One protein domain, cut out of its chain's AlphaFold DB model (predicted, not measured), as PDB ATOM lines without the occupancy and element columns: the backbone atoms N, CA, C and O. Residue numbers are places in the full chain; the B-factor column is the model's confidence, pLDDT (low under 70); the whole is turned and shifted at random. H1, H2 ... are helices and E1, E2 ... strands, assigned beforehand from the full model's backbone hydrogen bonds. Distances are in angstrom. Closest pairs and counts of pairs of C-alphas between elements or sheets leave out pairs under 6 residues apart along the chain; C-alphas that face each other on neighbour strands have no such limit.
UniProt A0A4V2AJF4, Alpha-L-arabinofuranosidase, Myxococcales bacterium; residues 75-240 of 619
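What this domain is: This is residues 75 to 240 of the 619 residues of the protein "Alpha-L-arabinofuranosidase" of Myxococcales bacterium (UniProt A0A4V2AJF4). Picture a rod: a closed barrel of eight strands fills one end, and a twisted sheet of five strands reaches from it toward the other end, with one short helix, H1, over the sheet's strand E7. The chain passes between barrel and sheet at E1 to E2, E3 to E4, E5 to E6 and E8 to E9. The printed part has 166 residues and is mostly strand, with E1 to E6, then H1, then E7 to E13 along the chain. The sheet runs E2 E3 E6 E8 E7, and both sheet and barrel are antiparallel. The whole is compact, with a radius of gyration of the C-alphas of 16.9 A, and spans 53 by 25 by 24 A.

Where its parts are: Find C-alpha 75 at (-33.775, 30.240, -32.353), where E1, residues 75 to 81, begins. E2, residues 83 to 90, follows and bends by 91 degrees at residue 87. E3, residues 100 to 110, is 28.1 A long and runs on into E4, residues 112 to 115, at 91 degrees. E5, residues 120 to 123, runs on into E6, residues 126 to 135, which is 27.1 A long. Look for H1 at residues 153 to 158, beginning at (-39.840, 6.392, -5.744). Then come E7, residues 163 to 168, and E8, residues 174 to 183, 27.7 A long. E9 is residues 196 to 202, E10 205 to 208, E11 211 to 217, E12 221 to 226 and E13 235 to 239, ending at (-37.365, 29.014, -36.882).

How they stand to each other: Round the barrel run E1 E4 E5 E9 E10 E11 E12 E13 and back to E1. E9 to E13 form a meander, each strand the antiparallel neighbour of the one before. E13 and E1 are antiparallel neighbours, with N 77 and O 238 2.9 A apart, within hydrogen-bond range. E9 is staggered: residues 196 to 198 pair with E5, with N 121 and O 197 at 2.9 A, and residues 199 to 202 with E10. In the sheet, E3 and E6 are antiparallel at 164 degrees, with N 108 and O 128 at 2.8 A. E6, H1 and E7 make a split strand-helix-strand unit, two strands running the same way with E8 between them, and its crossover is right-handed. H1 is on the sheet at a height of 8.9 A, slantwise to E7 at 36 degrees on the local plane; its closest C-alphas to E7 are Asp 153 and Ile 164, 5.7 A. In H1 every O i to N i+4 pair is within hydrogen-bond range.

The domain as a whole: The C-alphas of Ala 117 and Ala 170, the two farthest apart, are 54.7 A apart. The printed part has no cut. The long links are E6 to H1 and E8 to E9. Mean pLDDT of the printed part is 90.1, and residue 143 is under 70.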
ATOM      1  N   THR A  75     -32.794  30.342 -33.443       97.12
ATOM      2  CA  THR A  75     -33.775  30.240 -32.353       97.12
ATOM      3  C   THR A  75     -34.977  29.467 -32.876       97.12
ATOM      4  O   THR A  75     -35.542  29.813 -33.914       97.12
ATOM      5  N   TRP A  76     -35.355  28.411 -32.166       97.38
ATOM      6  CA  TRP A  76     -36.316  27.417 -32.620       97.38
ATOM      7  C   TRP A  76     -37.430  27.250 -31.594       97.38
ATOM      8  O   TRP A  76     -37.191  26.776 -30.485       97.38
ATOM      9  N   GLN A  77     -38.655  27.599 -31.972       97.56
ATOM     10  CA  GLN A  77     -39.851  27.395 -31.157       97.56
ATOM     11  C   GLN A  77     -40.429  26.007 -31.444       97.56
ATOM     12  O   GLN A  77     -40.672  25.668 -32.602       97.56
ATOM     13  N   VAL A  78     -40.678  25.197 -30.411       96.69
ATOM     14  CA  VAL A  78     -41.340  23.895 -30.588       96.69
ATOM     15  C   VAL A  78     -42.760  24.127 -31.101       96.69
ATOM     16  O   VAL A  78     -43.562  24.791 -30.441       96.69
ATOM     17  N   ALA A  79     -43.052  23.577 -32.282       94.81
ATOM     18  CA  ALA A  79     -44.347  23.667 -32.949       94.81
ATOM     19  C   ALA A  79     -45.190  22.396 -32.753       94.81
ATOM     20  O   ALA A  79     -46.417  22.461 -32.769       94.81
ATOM     21  N   SER A  80     -44.548  21.235 -32.564       92.38
ATOM     22  CA  SER A  80     -45.229  19.970 -32.257       92.38
ATOM     23  C   SER A  80     -44.279  18.917 -31.679       92.38
ATOM     24  O   SER A  80     -43.090  18.906 -32.007       92.38
ATOM     25  N   SER A  81     -44.824  17.977 -30.906       92.12
ATOM     26  CA  SER A  81     -44.129  16.772 -30.442       92.12
ATOM     27  C   SER A  81     -45.037  15.543 -30.534       92.12
ATOM     28  O   SER A  81     -46.098  15.508 -29.915       92.12
ATOM     29  N   CYS A  82     -44.607  14.511 -31.258       87.88
ATOM     30  CA  CYS A  82     -45.335  13.244 -31.407       87.88
ATOM     31  C   CYS A  82     -44.665  12.085 -30.643       87.88
ATOM     32  O   CYS A  82     -44.633  10.956 -31.136       87.88
ATOM     33  N   LEU A  83     -44.072  12.348 -29.477       94.75
ATOM     34  CA  LEU A  83     -43.241  11.354 -28.801       94.75
ATOM     35  C   LEU A  83     -44.066  10.300 -28.043       94.75
ATOM     36  O   LEU A  83     -45.036  10.606 -27.343       94.75
ATOM     37  N   LYS A  84     -43.660   9.035 -28.177       94.62
ATOM     38  CA  LYS A  84     -44.286   7.869 -27.538       94.62
ATOM     39  C   LYS A  84     -43.242   6.990 -26.873       94.62
ATOM     40  O   LYS A  84     -42.206   6.710 -27.476       94.62
ATOM     41  N   LEU A  85     -43.577   6.506 -25.681       95.00
ATOM     42  CA  LEU A  85     -42.852   5.452 -24.980       95.00
ATOM     43  C   LEU A  85     -43.531   4.114 -25.281       95.00
ATOM     44  O   LEU A  85     -44.737   3.974 -25.067       95.00
ATOM     45  N   SER A  86     -42.784   3.154 -25.820       94.31
ATOM     46  CA  SER A  86     -43.269   1.808 -26.128       94.31
ATOM     47  C   SER A  86     -42.106   0.830 -26.291       94.31
ATOM     48  O   SER A  86     -41.175   1.097 -27.050       94.31
ATOM     49  N   GLY A  87     -42.212  -0.342 -25.666       93.75
ATOM     50  CA  GLY A  87     -41.183  -1.385 -25.698       93.75
ATOM     51  C   GLY A  87     -40.332  -1.363 -24.433       93.75
ATOM     52  O   GLY A  87     -40.830  -1.008 -23.367       93.75
ATOM     53  N   ASP A  88     -39.064  -1.742 -24.552       92.88
ATOM     54  CA  ASP A  88     -38.177  -1.942 -23.406       92.88
ATOM     55  C   ASP A  88     -37.356  -0.677 -23.103       92.88
ATOM     56  O   ASP A  88     -36.520  -0.243 -23.903       92.88
ATOM     57  N   LEU A  89     -37.619  -0.065 -21.946       90.31
ATOM     58  CA  LEU A  89     -36.842   1.048 -21.400       90.31
ATOM     59  C   LEU A  89     -35.547   0.500 -20.798       90.31
ATOM     60  O   LEU A  89     -35.597  -0.442 -20.014       90.31
ATOM     61  N   ASP A  90     -34.403   1.099 -21.125       87.75
ATOM     62  CA  ASP A  90     -33.112   0.752 -20.513       87.75
ATOM     63  C   ASP A  90     -33.071   1.261 -19.067       87.75
ATOM     64  O   ASP A  90     -33.186   2.462 -18.814       87.75
ATOM     65  N   THR A  91     -32.906   0.337 -18.125       82.50
ATOM     66  CA  THR A  91     -32.835   0.609 -16.688       82.50
ATOM     67  C   THR A  91     -31.451   0.351 -16.100       82.50
ATOM     68  O   THR A  91     -31.299   0.352 -14.883       82.50
ATOM     69  N   THR A  92     -30.417   0.195 -16.932       78.44
ATOM     70  CA  THR A  92     -29.037  -0.097 -16.499       78.44
ATOM     71  C   THR A  92     -28.451   0.969 -15.567       78.44
ATOM     72  O   THR A  92     -27.603   0.655 -14.735       78.44
ATOM     73  N   LEU A  93     -28.906   2.224 -15.663       72.75
ATOM     74  CA  LEU A  93     -28.535   3.272 -14.705       72.75
ATOM     75  C   LEU A  93     -29.245   3.115 -13.354       72.75
ATOM     76  O   LEU A  93     -28.662   3.448 -12.333       72.75
ATOM     77  N   LEU A  94     -30.472   2.583 -13.325       73.75
ATOM     78  CA  LEU A  94     -31.336   2.548 -12.137       73.75
ATOM     79  C   LEU A  94     -30.826   1.633 -11.004       73.75
ATOM     80  O   LEU A  94     -31.482   1.523  -9.973       73.75
ATOM     81  N   SER A  95     -29.701   0.938 -11.203       70.00
ATOM     82  CA  SER A  95     -29.162  -0.107 -10.318       70.00
ATOM     83  C   SER A  95     -30.173  -1.196  -9.928       70.00
ATOM     84  O   SER A  95     -29.943  -1.911  -8.952       70.00
ATOM     85  N   LEU A  96     -31.265  -1.337 -10.695       77.75
ATOM     86  CA  LEU A  96     -32.231  -2.426 -10.580       77.75
ATOM     87  C   LEU A  96     -31.555  -3.756 -10.939       77.75
ATOM     88  O   LEU A  96     -30.657  -3.803 -11.779       77.75
ATOM     89  N   GLY A  97     -32.062  -4.862 -10.395       79.81
ATOM     90  CA  GLY A  97     -31.617  -6.215 -10.751       79.81
ATOM     91  C   GLY A  97     -31.937  -6.627 -12.197       79.81
ATOM     92  O   GLY A  97     -31.543  -7.709 -12.625       79.81
ATOM     93  N   CYS A  98     -32.618  -5.764 -12.959       84.44
ATOM     94  CA  CYS A  98     -32.949  -5.942 -14.366       84.44
ATOM     95  C   CYS A  98     -32.417  -4.771 -15.218       84.44
ATOM     96  O   CYS A  98     -32.438  -3.607 -14.810       84.44
ATOM     97  N   HIS A  99     -31.957  -5.085 -16.432       85.75
ATOM     98  CA  HIS A  99     -31.387  -4.105 -17.368       85.75
ATOM     99  C   HIS A  99     -32.428  -3.381 -18.226       85.75
ATOM    100  O   HIS A  99     -32.123  -2.341 -18.805       85.75
ATOM    101  N   THR A 100     -33.638  -3.928 -18.330       90.19
ATOM    102  CA  THR A 100     -34.719  -3.352 -19.127       90.19
ATOM    103  C   THR A 100     -36.074  -3.574 -18.477       90.19
ATOM    104  O   THR A 100     -36.317  -4.649 -17.928       90.19
ATOM    105  N   VAL A 101     -36.979  -2.606 -18.618       91.69
ATOM    106  CA  VAL A 101     -38.355  -2.675 -18.106       91.69
ATOM    107  C   VAL A 101     -39.353  -2.293 -19.209       91.69
ATOM    108  O   VAL A 101     -39.168  -1.253 -19.845       91.69
ATOM    109  N   PRO A 102     -40.434  -3.067 -19.436       93.81
ATOM    110  CA  PRO A 102     -41.479  -2.693 -20.384       93.81
ATOM    111  C   PRO A 102     -42.146  -1.368 -19.998       93.81
ATOM    112  O   PRO A 102     -42.650  -1.221 -18.882       93.81
ATOM    113  N   VAL A 103     -42.194  -0.420 -20.938       94.81
ATOM    114  CA  VAL A 103     -42.833   0.891 -20.775       94.81
ATOM    115  C   VAL A 103     -43.903   1.133 -21.838       94.81
ATOM    116  O   VAL A 103     -43.768   0.750 -23.002       94.81
ATOM    117  N   THR A 104     -44.969   1.828 -21.444       96.81
ATOM    118  CA  THR A 104     -45.936   2.443 -22.365       96.81
ATOM    119  C   THR A 104     -46.240   3.868 -21.921       96.81
ATOM    120  O   THR A 104     -46.333   4.124 -20.724       96.81
ATOM    121  N   GLY A 105     -46.395   4.813 -22.847       95.50
ATOM    122  CA  GLY A 105     -46.688   6.198 -22.478       95.50
ATOM    123  C   GLY A 105     -46.598   7.204 -23.619       95.50
ATOM    124  O   GLY A 105     -46.336   6.862 -24.775       95.50
ATOM    125  N   THR A 106     -46.791   8.471 -23.275       95.00
ATOM    126  CA  THR A 106     -46.616   9.615 -24.175       95.00
ATOM    127  C   THR A 106     -45.653  10.619 -23.567       95.00
ATOM    128  O   THR A 106     -45.627  10.814 -22.354       95.00
ATOM    129  N   VAL A 107     -44.884  11.279 -24.432       95.94
ATOM    130  CA  VAL A 107     -44.022  12.406 -24.067       95.94
ATOM    131  C   VAL A 107     -44.415  13.598 -24.935       95.94
ATOM    132  O   VAL A 107     -44.761  13.438 -26.108       95.94
ATOM    133  N   GLN A 108     -44.402  14.797 -24.369       95.69
ATOM    134  CA  GLN A 108     -44.668  16.057 -25.056       95.69
ATOM    135  C   GLN A 108     -43.554  17.057 -24.751       95.69
ATOM    136  O   GLN A 108     -42.914  16.986 -23.706       95.69
ATOM    137  N   VAL A 109     -43.306  17.979 -25.678       97.00
ATOM    138  CA  VAL A 109     -42.252  18.992 -25.564       97.00
ATOM    139  C   VAL A 109     -42.821  20.345 -25.963       97.00
ATOM    140  O   VAL A 109     -43.549  20.463 -26.946       97.00
ATOM    141  N   THR A 110     -42.485  21.377 -25.196       97.19
ATOM    142  CA  THR A 110     -42.864  22.778 -25.446       97.19
ATOM    143  C   THR A 110     -41.673  23.698 -25.166       97.19
ATOM    144  O   THR A 110     -40.698  23.246 -24.579       97.19
ATOM    145  N   GLY A 111     -41.728  24.975 -25.557       96.62
ATOM    146  CA  GLY A 111     -40.656  25.958 -25.309       96.62
ATOM    147  C   GLY A 111     -39.711  26.161 -26.500       96.62
ATOM    148  O   GLY A 111     -40.111  25.926 -27.641       96.62
ATOM    149  N   THR A 112     -38.483  26.626 -26.243       97.06
ATOM    150  CA  THR A 112     -37.511  26.998 -27.291       97.06
ATOM    151  C   THR A 112     -36.152  26.315 -27.140       97.06
ATOM    152  O   THR A 112     -35.675  26.095 -26.030       97.06
ATOM    153  N   LEU A 113     -35.496  26.062 -28.273       97.50
ATOM    154  CA  LEU A 113     -34.074  25.728 -28.366       97.50
ATOM    155  C   LEU A 113     -33.344  26.864 -29.090       97.50
ATOM    156  O   LEU A 113     -33.728  27.259 -30.189       97.50
ATOM    157  N   ILE A 114     -32.263  27.362 -28.501       97.44
ATOM    158  CA  ILE A 114     -31.330  28.303 -29.123       97.44
ATOM    159  C   ILE A 114     -30.031  27.546 -29.381       97.44
ATOM    160  O   ILE A 114     -29.473  26.957 -28.458       97.44
ATOM    161  N   ALA A 115     -29.530  27.571 -30.613       96.62
ATOM    162  CA  ALA A 115     -28.225  27.019 -30.964       96.62
ATOM    163  C   ALA A 115     -27.378  28.100 -31.647       96.62
ATOM    164  O   ALA A 115     -27.766  28.672 -32.668       96.62
ATOM    165  N   ASN A 116     -26.219  28.387 -31.064       95.12
ATOM    166  CA  ASN A 116     -25.348  29.493 -31.440       95.12
ATOM    167  C   ASN A 116     -24.227  29.032 -32.382       95.12
ATOM    168  O   ASN A 116     -23.697  27.930 -32.261       95.12
ATOM    169  N   ALA A 117     -23.786  29.918 -33.280       94.31
ATOM    170  CA  ALA A 117     -22.724  29.619 -34.247       94.31
ATOM    171  C   ALA A 117     -21.350  29.286 -33.618       94.31
ATOM    172  O   ALA A 117     -20.478  28.758 -34.302       94.31
ATOM    173  N   ASP A 118     -21.151  29.572 -32.328       88.19
ATOM    174  CA  ASP A 118     -19.952  29.207 -31.562       88.19
ATOM    175  C   ASP A 118     -19.983  27.763 -31.014       88.19
ATOM    176  O   ASP A 118     -19.048  27.340 -30.325       88.19
ATOM    177  N   GLY A 119     -21.044  27.003 -31.310       89.69
ATOM    178  CA  GLY A 119     -21.257  25.634 -30.845       89.69
ATOM    179  C   GLY A 119     -21.849  25.528 -29.437       89.69
ATOM    180  O   GLY A 119     -21.775  24.451 -28.846       89.69
ATOM    181  N   THR A 120     -22.393  26.609 -28.870       91.38
ATOM    182  CA  THR A 120     -23.161  26.578 -27.611       91.38
ATOM    183  C   THR A 120     -24.667  26.470 -27.856       91.38
ATOM    184  O   THR A 120     -25.155  26.834 -28.927       91.38
ATOM    185  N   TYR A 121     -25.418  25.961 -26.879       94.81
ATOM    186  CA  TYR A 121     -26.884  25.934 -26.924       94.81
ATOM    187  C   TYR A 121     -27.514  26.422 -25.613       94.81
ATOM    188  O   TYR A 121     -26.881  26.396 -24.553       94.81
ATOM    189  N   THR A 122     -28.783  26.821 -25.703       96.00
ATOM    190  CA  THR A 122     -29.695  27.037 -24.574       96.00
ATOM    191  C   THR A 122     -31.010  26.324 -24.870       96.00
ATOM    192  O   THR A 122     -31.688  26.646 -25.844       96.00
ATOM    193  N   ASP A 123     -31.354  25.340 -24.051       95.94
ATOM    194  CA  ASP A 123     -32.578  24.553 -24.129       95.94
ATOM    195  C   ASP A 123     -33.562  25.049 -23.059       95.94
ATOM    196  O   ASP A 123     -33.490  24.663 -21.897       95.94
ATOM    197  N   ASN A 124     -34.487  25.922 -23.464       96.06
ATOM    198  CA  ASN A 124     -35.584  26.403 -22.622       96.06
ATOM    199  C   ASN A 124     -36.841  25.531 -22.789       96.06
ATOM    200  O   ASN A 124     -37.961  26.010 -22.562       96.06
ATOM    201  N   THR A 125     -36.712  24.288 -23.266       96.38
ATOM    202  CA  THR A 125     -37.878  23.421 -23.416       96.38
ATOM    203  C   THR A 125     -38.390  22.899 -22.078       96.38
ATOM    204  O   THR A 125     -37.747  22.981 -21.031       96.38
ATOM    205  N   THR A 126     -39.622  22.408 -22.084       96.62
ATOM    206  CA  THR A 126     -40.199  21.630 -20.989       96.62
ATOM    207  C   THR A 126     -40.740  20.339 -21.575       96.62
ATOM    208  O   THR A 126     -41.577  20.372 -22.483       96.62
ATOM    209  N   THR A 127     -40.220  19.224 -21.073       95.62
ATOM    210  CA  THR A 127     -40.574  17.863 -21.461       95.62
ATOM    211  C   THR A 127     -41.561  17.311 -20.441       95.62
ATOM    212  O   THR A 127     -41.207  17.139 -19.277       95.62
ATOM    213  N   THR A 128     -42.791  17.018 -20.861       95.44
ATOM    214  CA  THR A 128     -43.801  16.381 -20.004       95.44
ATOM    215  C   THR A 128     -44.073  14.946 -20.426       95.44
ATOM    216  O   THR A 128     -44.014  14.618 -21.609       95.44
ATOM    217  N   SER A 129     -44.376  14.067 -19.471       95.25
ATOM    218  CA  SER A 129     -44.621  12.646 -19.743       95.25
ATOM    219  C   SER A 129     -45.734  12.067 -18.876       95.25
ATOM    220  O   SER A 129     -45.909  12.474 -17.729       95.25
ATOM    221  N   ASN A 130     -46.456  11.091 -19.428       94.81
ATOM    222  CA  ASN A 130     -47.283  10.143 -18.680       94.81
ATOM    223  C   ASN A 130     -46.906   8.735 -19.149       94.81
ATOM    224  O   ASN A 130     -47.064   8.418 -20.333       94.81
ATOM    225  N   ALA A 131     -46.420   7.895 -18.241       95.44
ATOM    226  CA  ALA A 131     -45.933   6.558 -18.550       95.44
ATOM    227  C   ALA A 131     -46.408   5.510 -17.536       95.44
ATOM    228  O   ALA A 131     -46.807   5.819 -16.414       95.44
ATOM    229  N   LYS A 132     -46.355   4.248 -17.951       95.19
ATOM    230  CA  LYS A 132     -46.595   3.069 -17.123       95.19
ATOM    231  C   LYS A 132     -45.469   2.076 -17.330       95.19
ATOM    232  O   LYS A 132     -45.145   1.777 -18.482       95.19
ATOM    233  N   ILE A 133     -44.924   1.557 -16.234       93.19
ATOM    234  CA  ILE A 133     -43.921   0.489 -16.242       93.19
ATOM    235  C   ILE A 133     -44.376  -0.705 -15.398       93.19
ATOM    236  O   ILE A 133     -45.073  -0.536 -14.396       93.19
ATOM    237  N   ASN A 134     -43.967  -1.904 -15.808       91.38
ATOM    238  CA  ASN A 134     -44.199  -3.159 -15.089       91.38
ATOM    239  C   ASN A 134     -42.841  -3.758 -14.705       91.38
ATOM    240  O   ASN A 134     -42.136  -4.294 -15.555       91.38
ATOM    241  N   LEU A 135     -42.458  -3.636 -13.434       91.25
ATOM    242  CA  LEU A 135     -41.232  -4.229 -12.908       91.25
ATOM    243  C   LEU A 135     -41.497  -5.688 -12.530       91.25
ATOM    244  O   LEU A 135     -42.423  -5.971 -11.768       91.25
ATOM    245  N   SER A 136     -40.663  -6.608 -13.013       90.81
ATOM    246  CA  SER A 136     -40.625  -8.003 -12.563       90.81
ATOM    247  C   SER A 136     -39.972  -8.120 -11.175       90.81
ATOM    248  O   SER A 136     -39.277  -7.212 -10.721       90.81
ATOM    249  N   ALA A 137     -40.165  -9.248 -10.482       88.50
ATOM    250  CA  ALA A 137     -39.598  -9.467  -9.144       88.50
ATOM    251  C   ALA A 137     -38.053  -9.372  -9.103       88.50
ATOM    252  O   ALA A 137     -37.483  -8.918  -8.117       88.50
ATOM    253  N   GLU A 138     -37.372  -9.750 -10.189       86.88
ATOM    254  CA  GLU A 138     -35.917  -9.599 -10.369       86.88
ATOM    255  C   GLU A 138     -35.463  -8.128 -10.427       86.88
ATOM    256  O   GLU A 138     -34.374  -7.810  -9.958       86.88
ATOM    257  N   CYS A 139     -36.305  -7.208 -10.916       85.38
ATOM    258  CA  CYS A 139     -36.009  -5.776 -10.889       85.38
ATOM    259  C   CYS A 139     -35.978  -5.215  -9.460       85.38
ATOM    260  O   CYS A 139     -35.332  -4.197  -9.226       85.38
ATOM    261  N   LEU A 140     -36.655  -5.855  -8.495       86.12
ATOM    262  CA  LEU A 140     -36.836  -5.361  -7.122       86.12
ATOM    263  C   LEU A 140     -35.619  -5.613  -6.216       86.12
ATOM    264  O   LEU A 140     -35.737  -5.940  -5.036       86.12
ATOM    265  N   THR A 141     -34.433  -5.432  -6.784       79.25
ATOM    266  CA  THR A 141     -33.150  -5.366  -6.088       79.25
ATOM    267  C   THR A 141     -32.468  -4.084  -6.546       79.25
ATOM    268  O   THR A 141     -32.190  -3.970  -7.731       79.25
ATOM    269  N   ILE A 142     -32.214  -3.126  -5.652       71.06
ATOM    270  CA  ILE A 142     -31.465  -1.898  -5.962       71.06
ATOM    271  C   ILE A 142     -30.140  -1.938  -5.200       71.06
ATOM    272  O   ILE A 142     -30.146  -2.159  -3.990       71.06
ATOM    273  N   SER A 143     -29.014  -1.721  -5.890       67.31
ATOM    274  CA  SER A 143     -27.662  -1.774  -5.292       67.31
ATOM    275  C   SER A 143     -27.454  -3.048  -4.459       67.31
ATOM    276  O   SER A 143     -27.079  -3.015  -3.293       67.31
ATOM    277  N   SER A 144     -27.788  -4.202  -5.049       72.25
ATOM    278  CA  SER A 144     -27.726  -5.534  -4.414       72.25
ATOM    279  C   SER A 144     -28.658  -5.774  -3.206       72.25
ATOM    280  O   SER A 144     -28.661  -6.881  -2.664       72.25
ATOM    281  N   VAL A 145     -29.499  -4.807  -2.815       71.88
ATOM    282  CA  VAL A 145     -30.459  -4.918  -1.700       71.88
ATOM    283  C   VAL A 145     -31.889  -5.078  -2.226       71.88
ATOM    284  O   VAL A 145     -32.334  -4.318  -3.083       71.88
ATOM    285  N   ALA A 146     -32.637  -6.056  -1.709       80.38
ATOM    286  CA  ALA A 146     -34.041  -6.262  -2.074       80.38
ATOM    287  C   ALA A 146     -34.931  -5.101  -1.590       80.38
ATOM    288  O   ALA A 146     -34.815  -4.663  -0.444       80.38
ATOM    289  N   VAL A 147     -35.844  -4.631  -2.443       81.62
ATOM    290  CA  VAL A 147     -36.697  -3.458  -2.191       81.62
ATOM    291  C   VAL A 147     -38.182  -3.757  -2.393       81.62
ATOM    292  O   VAL A 147     -38.568  -4.616  -3.180       81.62
ATOM    293  N   SER A 148     -39.036  -3.023  -1.683       86.62
ATOM    294  CA  SER A 148     -40.490  -3.035  -1.862       86.62
ATOM    295  C   SER A 148     -40.951  -1.897  -2.786       86.62
ATOM    296  O   SER A 148     -40.237  -0.913  -2.981       86.62
ATOM    297  N   CYS A 149     -42.150  -2.015  -3.370       87.62
ATOM    298  CA  CYS A 149     -42.651  -1.061  -4.373       87.62
ATOM    299  C   CYS A 149     -42.714   0.396  -3.880       87.62
ATOM    300  O   CYS A 149     -42.502   1.312  -4.670       87.62
ATOM    301  N   ASP A 150     -42.947   0.620  -2.582       82.00
ATOM    302  CA  ASP A 150     -42.945   1.942  -1.936       82.00
ATOM    303  C   ASP A 150     -41.562   2.621  -1.912       82.00
ATOM    304  O   ASP A 150     -41.475   3.817  -1.650       82.00
ATOM    305  N   ARG A 151     -40.480   1.884  -2.203       80.12
ATOM    306  CA  ARG A 151     -39.098   2.396  -2.239       80.12
ATOM    307  C   ARG A 151     -38.564   2.678  -3.640       80.12
ATOM    308  O   ARG A 151     -37.482   3.246  -3.763       80.12
ATOM    309  N   LEU A 152     -39.324   2.348  -4.685       84.00
ATOM    310  CA  LEU A 152     -38.951   2.644  -6.074       84.00
ATOM    311  C   LEU A 152     -38.971   4.149  -6.390       84.00
ATOM    312  O   LEU A 152     -38.251   4.589  -7.285       84.00
ATOM    313  N   ASP A 153     -39.739   4.932  -5.626       82.56
ATOM    314  CA  ASP A 153     -39.840   6.392  -5.744       82.56
ATOM    315  C   ASP A 153     -38.467   7.086  -5.762       82.56
ATOM    316  O   ASP A 153     -38.190   7.871  -6.664       82.56
ATOM    317  N   SER A 154     -37.554   6.719  -4.852       78.81
ATOM    318  CA  SER A 154     -36.211   7.318  -4.773       78.81
ATOM    319  C   SER A 154     -35.397   7.152  -6.060       78.81
ATOM    320  O   SER A 154     -34.666   8.062  -6.451       78.81
ATOM    321  N   VAL A 155     -35.486   5.982  -6.700       81.00
ATOM    322  CA  VAL A 155     -34.682   5.627  -7.882       81.00
ATOM    323  C   VAL A 155     -35.308   6.156  -9.163       81.00
ATOM    324  O   VAL A 155     -34.599   6.658 -10.032       81.00
ATOM    325  N   LEU A 156     -36.633   6.093  -9.273       87.62
ATOM    326  CA  LEU A 156     -37.347   6.654 -10.413       87.62
ATOM    327  C   LEU A 156     -37.284   8.191 -10.383       87.62
ATOM    328  O   LEU A 156     -37.005   8.801 -11.414       87.62
ATOM    329  N   SER A 157     -37.373   8.814  -9.202       86.12
ATOM    330  CA  SER A 157     -37.114  10.251  -9.029       86.12
ATOM    331  C   SER A 157     -35.685  10.632  -9.407       86.12
ATOM    332  O   SER A 157     -35.451  11.629 -10.087       86.12
ATOM    333  N   ALA A 158     -34.702   9.808  -9.036       84.56
ATOM    334  CA  ALA A 158     -33.314  10.015  -9.437       84.56
ATOM    335  C   ALA A 158     -33.082   9.940 -10.955       84.56
ATOM    336  O   ALA A 158     -32.068  10.455 -11.423       84.56
ATOM    337  N   ALA A 159     -34.005   9.324 -11.699       85.62
ATOM    338  CA  ALA A 159     -33.963   9.172 -13.148       85.62
ATOM    339  C   ALA A 159     -34.726  10.258 -13.931       85.62
ATOM    340  O   ALA A 159     -34.730  10.197 -15.160       85.62
ATOM    341  N   GLY A 160     -35.344  11.231 -13.247       87.38
ATOM    342  CA  GLY A 160     -36.064  12.350 -13.869       87.38
ATOM    343  C   GLY A 160     -37.595  12.233 -13.884       87.38
ATOM    344  O   GLY A 160     -38.246  12.983 -14.609       87.38
ATOM    345  N   TRP A 161     -38.186  11.303 -13.126       90.06
ATOM    346  CA  TRP A 161     -39.643  11.213 -12.944       90.06
ATOM    347  C   TRP A 161     -40.089  12.001 -11.699       90.06
ATOM    348  O   TRP A 161     -39.400  11.982 -10.690       90.06
ATOM    349  N   ASP A 162     -41.241  12.677 -11.739       83.31
ATOM    350  CA  ASP A 162     -41.692  13.577 -10.659       83.31
ATOM    351  C   ASP A 162     -42.782  12.980  -9.762       83.31
ATOM    352  O   ASP A 162     -42.808  13.226  -8.558       83.31
ATOM    353  N   THR A 163     -43.723  12.224 -10.338       73.75
ATOM    354  CA  THR A 163     -44.748  11.500  -9.569       73.75
ATOM    355  C   THR A 163     -44.639  10.025  -9.888       73.75
ATOM    356  O   THR A 163     -44.740   9.644 -11.053       73.75
ATOM    357  N   ILE A 164     -44.460   9.205  -8.852       79.00
ATOM    358  CA  ILE A 164     -44.353   7.751  -8.951       79.00
ATOM    359  C   ILE A 164     -45.408   7.111  -8.047       79.00
ATOM    360  O   ILE A 164     -45.368   7.234  -6.825       79.00
ATOM    361  N   ALA A 165     -46.351   6.390  -8.650       88.88
ATOM    362  CA  ALA A 165     -47.343   5.593  -7.937       88.88
ATOM    363  C   ALA A 165     -47.128   4.107  -8.251       88.88
ATOM    364  O   ALA A 165     -47.664   3.597  -9.232       88.88
ATOM    365  N   CYS A 166     -46.326   3.427  -7.425       91.38
ATOM    366  CA  CYS A 166     -46.017   2.000  -7.559       91.38
ATOM    367  C   CYS A 166     -46.854   1.130  -6.609       91.38
ATOM    368  O   CYS A 166     -46.869   1.363  -5.400       91.38
ATOM    369  N   THR A 167     -47.486   0.074  -7.125       92.44
ATOM    370  CA  THR A 167     -48.221  -0.925  -6.330       92.44
ATOM    371  C   THR A 167     -47.726  -2.349  -6.610       92.44
ATOM    372  O   THR A 167     -47.364  -2.655  -7.746       92.44
ATOM    373  N   PRO A 168     -47.693  -3.249  -5.605       93.62
ATOM    374  CA  PRO A 168     -47.359  -4.655  -5.832       93.62
ATOM    375  C   PRO A 168     -48.357  -5.337  -6.773       93.62
ATOM    376  O   PRO A 168     -49.569  -5.222  -6.582       93.62
ATOM    377  N   ASN A 169     -47.846  -6.094  -7.744       90.31
ATOM    378  CA  ASN A 169     -48.657  -6.859  -8.691       90.31
ATOM    379  C   ASN A 169     -48.714  -8.358  -8.341       90.31
ATOM    380  O   ASN A 169     -48.049  -8.851  -7.425       90.31
ATOM    381  N   ALA A 170     -49.540  -9.113  -9.072       88.38
ATOM    382  CA  ALA A 170     -49.798 -10.528  -8.793       88.38
ATOM    383  C   ALA A 170     -48.589 -11.457  -9.043       88.38
ATOM    384  O   ALA A 170     -48.632 -12.629  -8.669       88.38
ATOM    385  N   GLN A 171     -47.520 -10.953  -9.664       87.81
ATOM    386  CA  GLN A 171     -46.301 -11.685 -10.016       87.81
ATOM    387  C   GLN A 171     -45.133 -11.368  -9.060       87.81
ATOM    388  O   GLN A 171     -43.983 -11.650  -9.387       87.81
ATOM    389  N   ALA A 172     -45.426 -10.787  -7.887       86.38
ATOM    390  CA  ALA A 172     -44.441 -10.274  -6.925       86.38
ATOM    391  C   ALA A 172     -43.505  -9.188  -7.502       86.38
ATOM    392  O   ALA A 172     -42.418  -8.956  -6.980       86.38
ATOM    393  N   GLY A 173     -43.944  -8.528  -8.576       91.81
ATOM    394  CA  GLY A 173     -43.351  -7.322  -9.135       91.81
ATOM    395  C   GLY A 173     -44.106  -6.062  -8.702       91.81
ATOM    396  O   GLY A 173     -44.928  -6.105  -7.781       91.81
ATOM    397  N   CYS A 174     -43.876  -4.951  -9.402       94.00
ATOM    398  CA  CYS A 174     -44.579  -3.686  -9.174       94.00
ATOM    399  C   CYS A 174     -45.136  -3.113 -10.482       94.00
ATOM    400  O   CYS A 174     -44.426  -3.056 -11.486       94.00
ATOM    401  N   ASP A 175     -46.373  -2.624 -10.450       93.81
ATOM    402  CA  ASP A 175     -46.937  -1.777 -11.503       93.81
ATOM    403  C   ASP A 175     -46.793  -0.318 -11.067       93.81
ATOM    404  O   ASP A 175     -47.242   0.037  -9.978       93.81
ATOM    405  N   CYS A 176     -46.162   0.525 -11.888       93.62
ATOM    406  CA  CYS A 176     -45.962   1.939 -11.568       93.62
ATOM    407  C   CYS A 176     -46.553   2.859 -12.636       93.62
ATOM    408  O   CYS A 176     -46.264   2.708 -13.826       93.62
ATOM    409  N   GLU A 177     -47.322   3.855 -12.200       94.44
ATOM    410  CA  GLU A 177     -47.693   5.017 -13.013       94.44
ATOM    411  C   GLU A 177     -46.705   6.156 -12.737       94.44
ATOM    412  O   GLU A 177     -46.432   6.472 -11.575       94.44
ATOM    413  N   LEU A 178     -46.144   6.733 -13.802       93.94
ATOM    414  CA  LEU A 178     -45.086   7.740 -13.755       93.94
ATOM    415  C   LEU A 178     -45.505   9.006 -14.507       93.94
ATOM    416  O   LEU A 178     -46.054   8.922 -15.610       93.94
ATOM    417  N   THR A 179     -45.152  10.173 -13.979       94.62
ATOM    418  CA  THR A 179     -45.208  11.444 -14.719       94.62
ATOM    419  C   THR A 179     -43.885  12.189 -14.636       94.62
ATOM    420  O   THR A 179     -43.112  11.969 -13.706       94.62
ATOM    421  N   ALA A 180     -43.640  13.097 -15.578       93.44
ATOM    422  CA  ALA A 180     -42.509  14.027 -15.533       93.44
ATOM    423  C   ALA A 180     -42.912  15.413 -16.068       93.44
ATOM    424  O   ALA A 180     -43.769  15.491 -16.953       93.44
ATOM    425  N   GLU A 181     -42.273  16.470 -15.565       93.88
ATOM    426  CA  GLU A 181     -42.266  17.861 -16.039       93.88
ATOM    427  C   GLU A 181     -40.828  18.418 -15.945       93.88
ATOM    428  O   GLU A 181     -40.486  19.292 -15.149       93.88
ATOM    429  N   GLN A 182     -39.952  17.889 -16.793       91.44
ATOM    430  CA  GLN A 182     -38.526  18.200 -16.793       91.44
ATOM    431  C   GLN A 182     -38.231  19.476 -17.600       91.44
ATOM    432  O   GLN A 182     -38.702  19.628 -18.732       91.44
ATOM    433  N   LYS A 183     -37.399  20.380 -17.066       92.44
ATOM    434  CA  LYS A 183     -36.792  21.471 -17.851       92.44
ATOM    435  C   LYS A 183     -35.659  20.935 -18.719       92.44
ATOM    436  O   LYS A 183     -34.880  20.105 -18.262       92.44
ATOM    437  N   ALA A 184     -35.575  21.427 -19.954       92.12
ATOM    438  CA  ALA A 184     -34.656  20.947 -20.980       92.12
ATOM    439  C   ALA A 184     -34.779  19.430 -21.271       92.12
ATOM    440  O   ALA A 184     -35.735  18.748 -20.878       92.12
ATOM    441  N   GLY A 185     -33.818  18.904 -22.029       89.19
ATOM    442  CA  GLY A 185     -33.706  17.492 -22.394       89.19
ATOM    443  C   GLY A 185     -34.514  17.100 -23.630       89.19
ATOM    444  O   GLY A 185     -34.460  15.938 -24.020       89.19
ATOM    445  N   LEU A 186     -35.232  18.048 -24.254       93.69
ATOM    446  CA  LEU A 186     -35.869  17.920 -25.573       93.69
ATOM    447  C   LEU A 186     -36.519  16.545 -25.825       93.69
ATOM    448  O   LEU A 186     -36.204  15.842 -26.785       93.69
ATOM    449  N   GLY A 187     -37.453  16.150 -24.957       93.06
ATOM    450  CA  GLY A 187     -38.204  14.902 -25.106       93.06
ATOM    451  C   GLY A 187     -37.566  13.663 -24.480       93.06
ATOM    452  O   GLY A 187     -38.216  12.621 -24.453       93.06
ATOM    453  N   ILE A 188     -36.340  13.748 -23.962       93.56
ATOM    454  CA  ILE A 188     -35.698  12.669 -23.207       93.56
ATOM    455  C   ILE A 188     -35.839  12.961 -21.711       93.56
ATOM    456  O   ILE A 188     -35.418  14.019 -21.238       93.56
ATOM    457  N   ILE A 189     -36.417  12.012 -20.970       91.44
ATOM    458  CA  ILE A 189     -36.401  12.016 -19.502       91.44
ATOM    459  C   ILE A 189     -35.015  11.552 -19.045       91.44
ATOM    460  O   ILE A 189     -34.520  10.520 -19.505       91.44
ATOM    461  N   LEU A 190     -34.368  12.351 -18.204       87.44
ATOM    462  CA  LEU A 190     -32.969  12.233 -17.818       87.44
ATOM    463  C   LEU A 190     -32.821  12.453 -16.306       87.44
ATOM    464  O   LEU A 190     -33.484  13.330 -15.757       87.44
ATOM    465  N   PRO A 191     -31.853  11.788 -15.644       83.75
ATOM    466  CA  PRO A 191     -31.467  12.116 -14.270       83.75
ATOM    467  C   PRO A 191     -31.167  13.609 -14.076       83.75
ATOM    468  O   PRO A 191     -31.514  14.188 -13.051       83.75
ATOM    469  N   PHE A 192     -30.516  14.216 -15.076       80.38
ATOM    470  CA  PHE A 192     -30.242  15.646 -15.198       80.38
ATOM    471  C   PHE A 192     -30.271  16.047 -16.671       80.38
ATOM    472  O   PHE A 192     -29.649  15.384 -17.504       80.38
ATOM    473  N   ALA A 193     -30.916  17.173 -16.964       85.19
ATOM    474  CA  ALA A 193     -30.835  17.849 -18.249       85.19
ATOM    475  C   ALA A 193     -30.067  19.168 -18.082       85.19
ATOM    476  O   ALA A 193     -30.366  19.961 -17.191       85.19
ATOM    477  N   ASP A 194     -29.066  19.401 -18.931       84.12
ATOM    478  CA  ASP A 194     -28.312  20.654 -18.926       84.12
ATOM    479  C   ASP A 194     -29.032  21.690 -19.813       84.12
ATOM    480  O   ASP A 194     -29.023  21.576 -21.042       84.12
ATOM    481  N   GLU A 195     -29.627  22.720 -19.197       89.75
ATOM    482  CA  GLU A 195     -30.294  23.843 -19.892       89.75
ATOM    483  C   GLU A 195     -29.345  24.625 -20.814       89.75
ATOM    484  O   GLU A 195     -29.779  25.270 -21.766       89.75
ATOM    485  N   THR A 196     -28.036  24.577 -20.563       89.19
ATOM    486  CA  THR A 196     -27.018  25.173 -21.436       89.19
ATOM    487  C   THR A 196     -25.829  24.242 -21.583       89.19
ATOM    488  O   THR A 196     -25.490  23.494 -20.668       89.19
ATOM    489  N   GLY A 197     -25.161  24.299 -22.729       87.19
ATOM    490  CA  GLY A 197     -23.986  23.471 -22.959       87.19
ATOM    491  C   GLY A 197     -23.350  23.715 -24.314       87.19
ATOM    492  O   GLY A 197     -23.574  24.741 -24.959       87.19
ATOM    493  N   ARG A 198     -22.545  22.747 -24.760       87.50
ATOM    494  CA  ARG A 198     -22.014  22.707 -26.127       87.50
ATOM    495  C   ARG A 198     -22.735  21.634 -26.927       87.50
ATOM    496  O   ARG A 198     -23.011  20.555 -26.404       87.50
ATOM    497  N   TYR A 199     -22.995  21.924 -28.195       92.19
ATOM    498  CA  TYR A 199     -23.527  20.952 -29.138       92.19
ATOM    499  C   TYR A 199     -22.480  20.544 -30.172       92.19
ATOM    500  O   TYR A 199     -21.536  21.281 -30.462       92.19
ATOM    501  N   THR A 200     -22.657  19.359 -30.751       92.88
ATOM    502  CA  THR A 200     -21.901  18.929 -31.935       92.88
ATOM    503  C   THR A 200     -22.833  18.293 -32.957       92.88
ATOM    504  O   THR A 200     -23.809  17.636 -32.597       92.88
ATOM    505  N   THR A 201     -22.532  18.492 -34.238       93.81
ATOM    506  CA  THR A 201     -23.228  17.857 -35.363       93.81
ATOM    507  C   THR A 201     -22.253  16.970 -36.126       93.81
ATOM    508  O   THR A 201     -21.186  17.440 -36.521       93.81
ATOM    509  N   ALA A 202     -22.625  15.714 -36.357       92.38
ATOM    510  CA  ALA A 202     -21.892  14.772 -37.197       92.38
ATOM    511  C   ALA A 202     -22.886  14.092 -38.145       92.38
ATOM    512  O   ALA A 202     -23.817  13.426 -37.690       92.38
ATOM    513  N   ASP A 203     -22.712  14.303 -39.449       90.81
ATOM    514  CA  ASP A 203     -23.641  13.890 -40.506       90.81
ATOM    515  C   ASP A 203     -25.100  14.283 -40.196       90.81
ATOM    516  O   ASP A 203     -25.467  15.456 -40.250       90.81
ATOM    517  N   THR A 204     -25.936  13.306 -39.842       94.25
ATOM    518  CA  THR A 204     -27.362  13.461 -39.519       94.25
ATOM    519  C   THR A 204     -27.654  13.364 -38.016       94.25
ATOM    520  O   THR A 204     -28.806  13.216 -37.608       94.25
ATOM    521  N   THR A 205     -26.616  13.434 -37.176       95.56
ATOM    522  CA  THR A 205     -26.687  13.332 -35.713       95.56
ATOM    523  C   THR A 205     -26.335  14.657 -35.038       95.56
ATOM    524  O   THR A 205     -25.272  15.221 -35.290       95.56
ATOM    525  N   LEU A 206     -27.205  15.114 -34.139       96.06
ATOM    526  CA  LEU A 206     -26.994  16.242 -33.232       96.06
ATOM    527  C   LEU A 206     -26.787  15.692 -31.817       96.06
ATOM    528  O   LEU A 206     -27.571  14.861 -31.361       96.06
ATOM    529  N   LYS A 207     -25.763  16.168 -31.111       93.88
ATOM    530  CA  LYS A 207     -25.550  15.893 -29.684       93.88
ATOM    531  C   LYS A 207     -25.673  17.185 -28.887       93.88
ATOM    532  O   LYS A 207     -25.014  18.162 -29.240       93.88
ATOM    533  N   LEU A 208     -26.474  17.161 -27.824       91.12
ATOM    534  CA  LEU A 208     -26.640  18.233 -26.838       91.12
ATOM    535  C   LEU A 208     -26.201  17.669 -25.482       91.12
ATOM    536  O   LEU A 208     -26.922  16.869 -24.894       91.12
ATOM    537  N   SER A 209     -24.997  18.019 -25.021       82.25
ATOM    538  CA  SER A 209     -24.396  17.454 -23.799       82.25
ATOM    539  C   SER A 209     -24.430  15.909 -23.766       82.25
ATOM    540  O   SER A 209     -23.669  15.276 -24.501       82.25
ATOM    541  N   SER A 210     -25.280  15.288 -22.938       75.81
ATOM    542  CA  SER A 210     -25.454  13.826 -22.837       75.81
ATOM    543  C   SER A 210     -26.496  13.241 -23.804       75.81
ATOM    544  O   SER A 210     -26.522  12.026 -24.001       75.81
ATOM    545  N   SER A 211     -27.336  14.075 -24.421       90.25
ATOM    546  CA  SER A 211     -28.437  13.666 -25.297       90.25
ATOM    547  C   SER A 211     -28.027  13.596 -26.766       90.25
ATOM    548  O   SER A 211     -27.268  14.434 -27.260       90.25
ATOM    549  N   GLU A 212     -28.590  12.639 -27.503       94.25
ATOM    550  CA  GLU A 212     -28.344  12.461 -28.934       94.25
ATOM    551  C   GLU A 212     -29.655  12.380 -29.725       94.25
ATOM    552  O   GLU A 212     -30.612  11.727 -29.316       94.25
ATOM    553  N   TYR A 213     -29.677  13.028 -30.888       95.62
ATOM    554  CA  TYR A 213     -30.829  13.126 -31.777       95.62
ATOM    555  C   TYR A 213     -30.394  12.804 -33.204       95.62
ATOM    556  O   TYR A 213     -29.336  13.246 -33.658       95.62
ATOM    557  N   ALA A 214     -31.212  12.062 -33.943       95.44
ATOM    558  CA  ALA A 214     -31.172  12.135 -35.399       95.44
ATOM    559  C   ALA A 214     -31.923  13.410 -35.822       95.44
ATOM    560  O   ALA A 214     -32.973  13.702 -35.248       95.44
ATOM    561  N   TYR A 215     -31.400  14.195 -36.768       95.69
ATOM    562  CA  TYR A 215     -31.974  15.509 -37.081       95.69
ATOM    563  C   TYR A 215     -32.041  15.846 -38.574       95.69
ATOM    564  O   TYR A 215     -31.301  15.312 -39.407       95.69
ATOM    565  N   CYS A 216     -32.942  16.770 -38.903       94.88
ATOM    566  CA  CYS A 216     -33.040  17.409 -40.209       94.88
ATOM    567  C   CYS A 216     -33.333  18.907 -40.027       94.88
ATOM    568  O   CYS A 216     -34.394  19.276 -39.527       94.88
ATOM    569  N   GLY A 217     -32.369  19.757 -40.387       93.81
ATOM    570  CA  GLY A 217     -32.424  21.214 -40.274       93.81
ATOM    571  C   GLY A 217     -32.546  21.889 -41.640       93.81
ATOM    572  O   GLY A 217     -31.744  21.658 -42.545       93.81
ATOM    573  N   THR A 218     -33.548  22.752 -41.777       92.69
ATOM    574  CA  THR A 218     -33.834  23.565 -42.971       92.69
ATOM    575  C   THR A 218     -33.827  25.053 -42.604       92.69
ATOM    576  O   THR A 218     -33.561  25.407 -41.463       92.69
ATOM    577  N   SER A 219     -34.127  25.961 -43.538       89.25
ATOM    578  CA  SER A 219     -34.210  27.400 -43.230       89.25
ATOM    579  C   SER A 219     -35.427  27.809 -42.387       89.25
ATOM    580  O   SER A 219     -35.450  28.927 -41.881       89.25
ATOM    581  N   SER A 220     -36.444  26.950 -42.257       91.38
ATOM    582  CA  SER A 220     -37.703  27.266 -41.558       91.38
ATOM    583  C   SER A 220     -38.110  26.247 -40.494       91.38
ATOM    584  O   SER A 220     -38.891  26.592 -39.607       91.38
ATOM    585  N   ALA A 221     -37.587  25.020 -40.553       93.31
ATOM    586  CA  ALA A 221     -37.902  23.950 -39.612       93.31
ATOM    587  C   ALA A 221     -36.663  23.131 -39.219       93.31
ATOM    588  O   ALA A 221     -35.823  22.816 -40.067       93.31
ATOM    589  N   LEU A 222     -36.608  22.746 -37.946       95.31
ATOM    590  CA  LEU A 222     -35.666  21.793 -37.373       95.31
ATOM    591  C   LEU A 222     -36.472  20.624 -36.803       95.31
ATOM    592  O   LEU A 222     -37.254  20.804 -35.871       95.31
ATOM    593  N   THR A 223     -36.280  19.431 -37.354       95.06
ATOM    594  CA  THR A 223     -36.913  18.207 -36.849       95.06
ATOM    595  C   THR A 223     -35.889  17.366 -36.102       95.06
ATOM    596  O   THR A 223     -34.823  17.068 -36.644       95.06
ATOM    597  N   LEU A 224     -36.226  16.971 -34.874       95.69
ATOM    598  CA  LEU A 224     -35.404  16.154 -33.984       95.69
ATOM    599  C   LEU A 224     -36.113  14.829 -33.682       95.69
ATOM    600  O   LEU A 224     -37.277  14.816 -33.287       95.69
ATOM    601  N   THR A 225     -35.395  13.721 -33.812       94.94
ATOM    602  CA  THR A 225     -35.823  12.377 -33.407       94.94
ATOM    603  C   THR A 225     -34.882  11.918 -32.290       94.94
ATOM    604  O   THR A 225     -33.714  11.634 -32.578       94.94
ATOM    605  N   PRO A 226     -35.331  11.892 -31.020       94.69
ATOM    606  CA  PRO A 226     -34.502  11.476 -29.891       94.69
ATOM    607  C   PRO A 226     -33.961  10.052 -30.046       94.69
ATOM    608  O   PRO A 226     -34.686   9.152 -30.469       94.69
ATOM    609  N   LYS A 227     -32.696   9.827 -29.674       92.75
ATOM    610  CA  LYS A 227     -32.092   8.490 -29.592       92.75
ATOM    611  C   LYS A 227     -32.062   8.025 -28.133       92.75
ATOM    612  O   LYS A 227     -31.036   8.132 -27.467       92.75
ATOM    613  N   ALA A 228     -33.191   7.515 -27.646       91.50
ATOM    614  CA  ALA A 228     -33.321   6.916 -26.316       91.50
ATOM    615  C   ALA A 228     -34.105   5.593 -26.382       91.50
ATOM    616  O   ALA A 228     -34.874   5.365 -27.318       91.50
ATOM    617  N   SER A 229     -33.898   4.708 -25.405       90.50
ATOM    618  CA  SER A 229     -34.592   3.418 -25.307       90.50
ATOM    619  C   SER A 229     -36.106   3.603 -25.149       90.50
ATOM    620  O   SER A 229     -36.561   4.540 -24.497       90.50
ATOM    621  N   ALA A 230     -36.884   2.738 -25.808       92.44
ATOM    622  CA  ALA A 230     -38.350   2.790 -25.916       92.44
ATOM    623  C   ALA A 230     -38.983   4.117 -26.406       92.44
ATOM    624  O   ALA A 230     -40.206   4.183 -26.528       92.44
ATOM    625  N   LEU A 231     -38.207   5.160 -26.715       94.38
ATOM    626  CA  LEU A 231     -38.711   6.460 -27.154       94.38
ATOM    627  C   LEU A 231     -38.749   6.538 -28.684       94.38
ATOM    628  O   LEU A 231     -37.777   6.231 -29.371       94.38
ATOM    629  N   SER A 232     -39.886   6.965 -29.232       93.31
ATOM    630  CA  SER A 232     -40.120   7.038 -30.678       93.31
ATOM    631  C   SER A 232     -40.934   8.271 -31.072       93.31
ATOM    632  O   SER A 232     -41.623   8.859 -30.237       93.31
ATOM    633  N   GLY A 233     -40.869   8.647 -32.353       92.81
ATOM    634  CA  GLY A 233     -41.492   9.854 -32.908       92.81
ATOM    635  C   GLY A 233     -40.502  11.011 -33.064       92.81
ATOM    636  O   GLY A 233     -39.295  10.841 -32.893       92.81
ATOM    637  N   SER A 234     -41.015  12.198 -33.390       93.75
ATOM    638  CA  SER A 234     -40.198  13.400 -33.598       93.75
ATOM    639  C   SER A 234     -40.780  14.637 -32.907       93.75
ATOM    640  O   SER A 234     -41.980  14.719 -32.620       93.75
ATOM    641  N   ILE A 235     -39.907  15.614 -32.683       95.62
ATOM    642  CA  ILE A 235     -40.206  16.997 -32.311       95.62
ATOM    643  C   ILE A 235     -39.953  17.849 -33.553       95.62
ATOM    644  O   ILE A 235     -38.892  17.730 -34.166       95.62
ATOM    645  N   VAL A 236     -40.895  18.715 -33.917       94.81
ATOM    646  CA  VAL A 236     -40.705  19.699 -34.992       94.81
ATOM    647  C   VAL A 236     -40.696  21.086 -34.378       94.81
ATOM    648  O   VAL A 236     -41.653  21.485 -33.710       94.81
ATOM    649  N   LEU A 237     -39.613  21.817 -34.624       95.81
ATOM    650  CA  LEU A 237     -39.437  23.200 -34.223       95.81
ATOM    651  C   LEU A 237     -39.441  24.101 -35.462       95.81
ATOM    652  O   LEU A 237     -38.895  23.738 -36.503       95.81
ATOM    653  N   THR A 238     -40.031  25.285 -35.348       95.94
ATOM    654  CA  THR A 238     -40.031  26.322 -36.389       95.94
ATOM    655  C   THR A 238     -39.031  27.418 -36.055       95.94
ATOM    656  O   THR A 238     -38.898  27.796 -34.891       95.94
ATOM    657  N   HIS A 239     -38.337  27.938 -37.066       92.44
ATOM    658  CA  HIS A 239     -37.365  29.014 -36.882       92.44
ATOM    659  C   HIS A 239     -38.080  30.327 -36.529       92.44
ATOM    660  O   HIS A 239     -38.836  30.860 -37.347       92.44
ATOM    661  N   ASP A 240     -37.783  30.905 -35.367       79.69
ATOM    662  CA  ASP A 240     -38.219  32.261 -35.045       79.69
ATOM    663  C   ASP A 240     -37.395  33.253 -35.868       79.69
ATOM    664  O   ASP A 240     -36.200  33.446 -35.656       79.69
TER     665      ASP A 240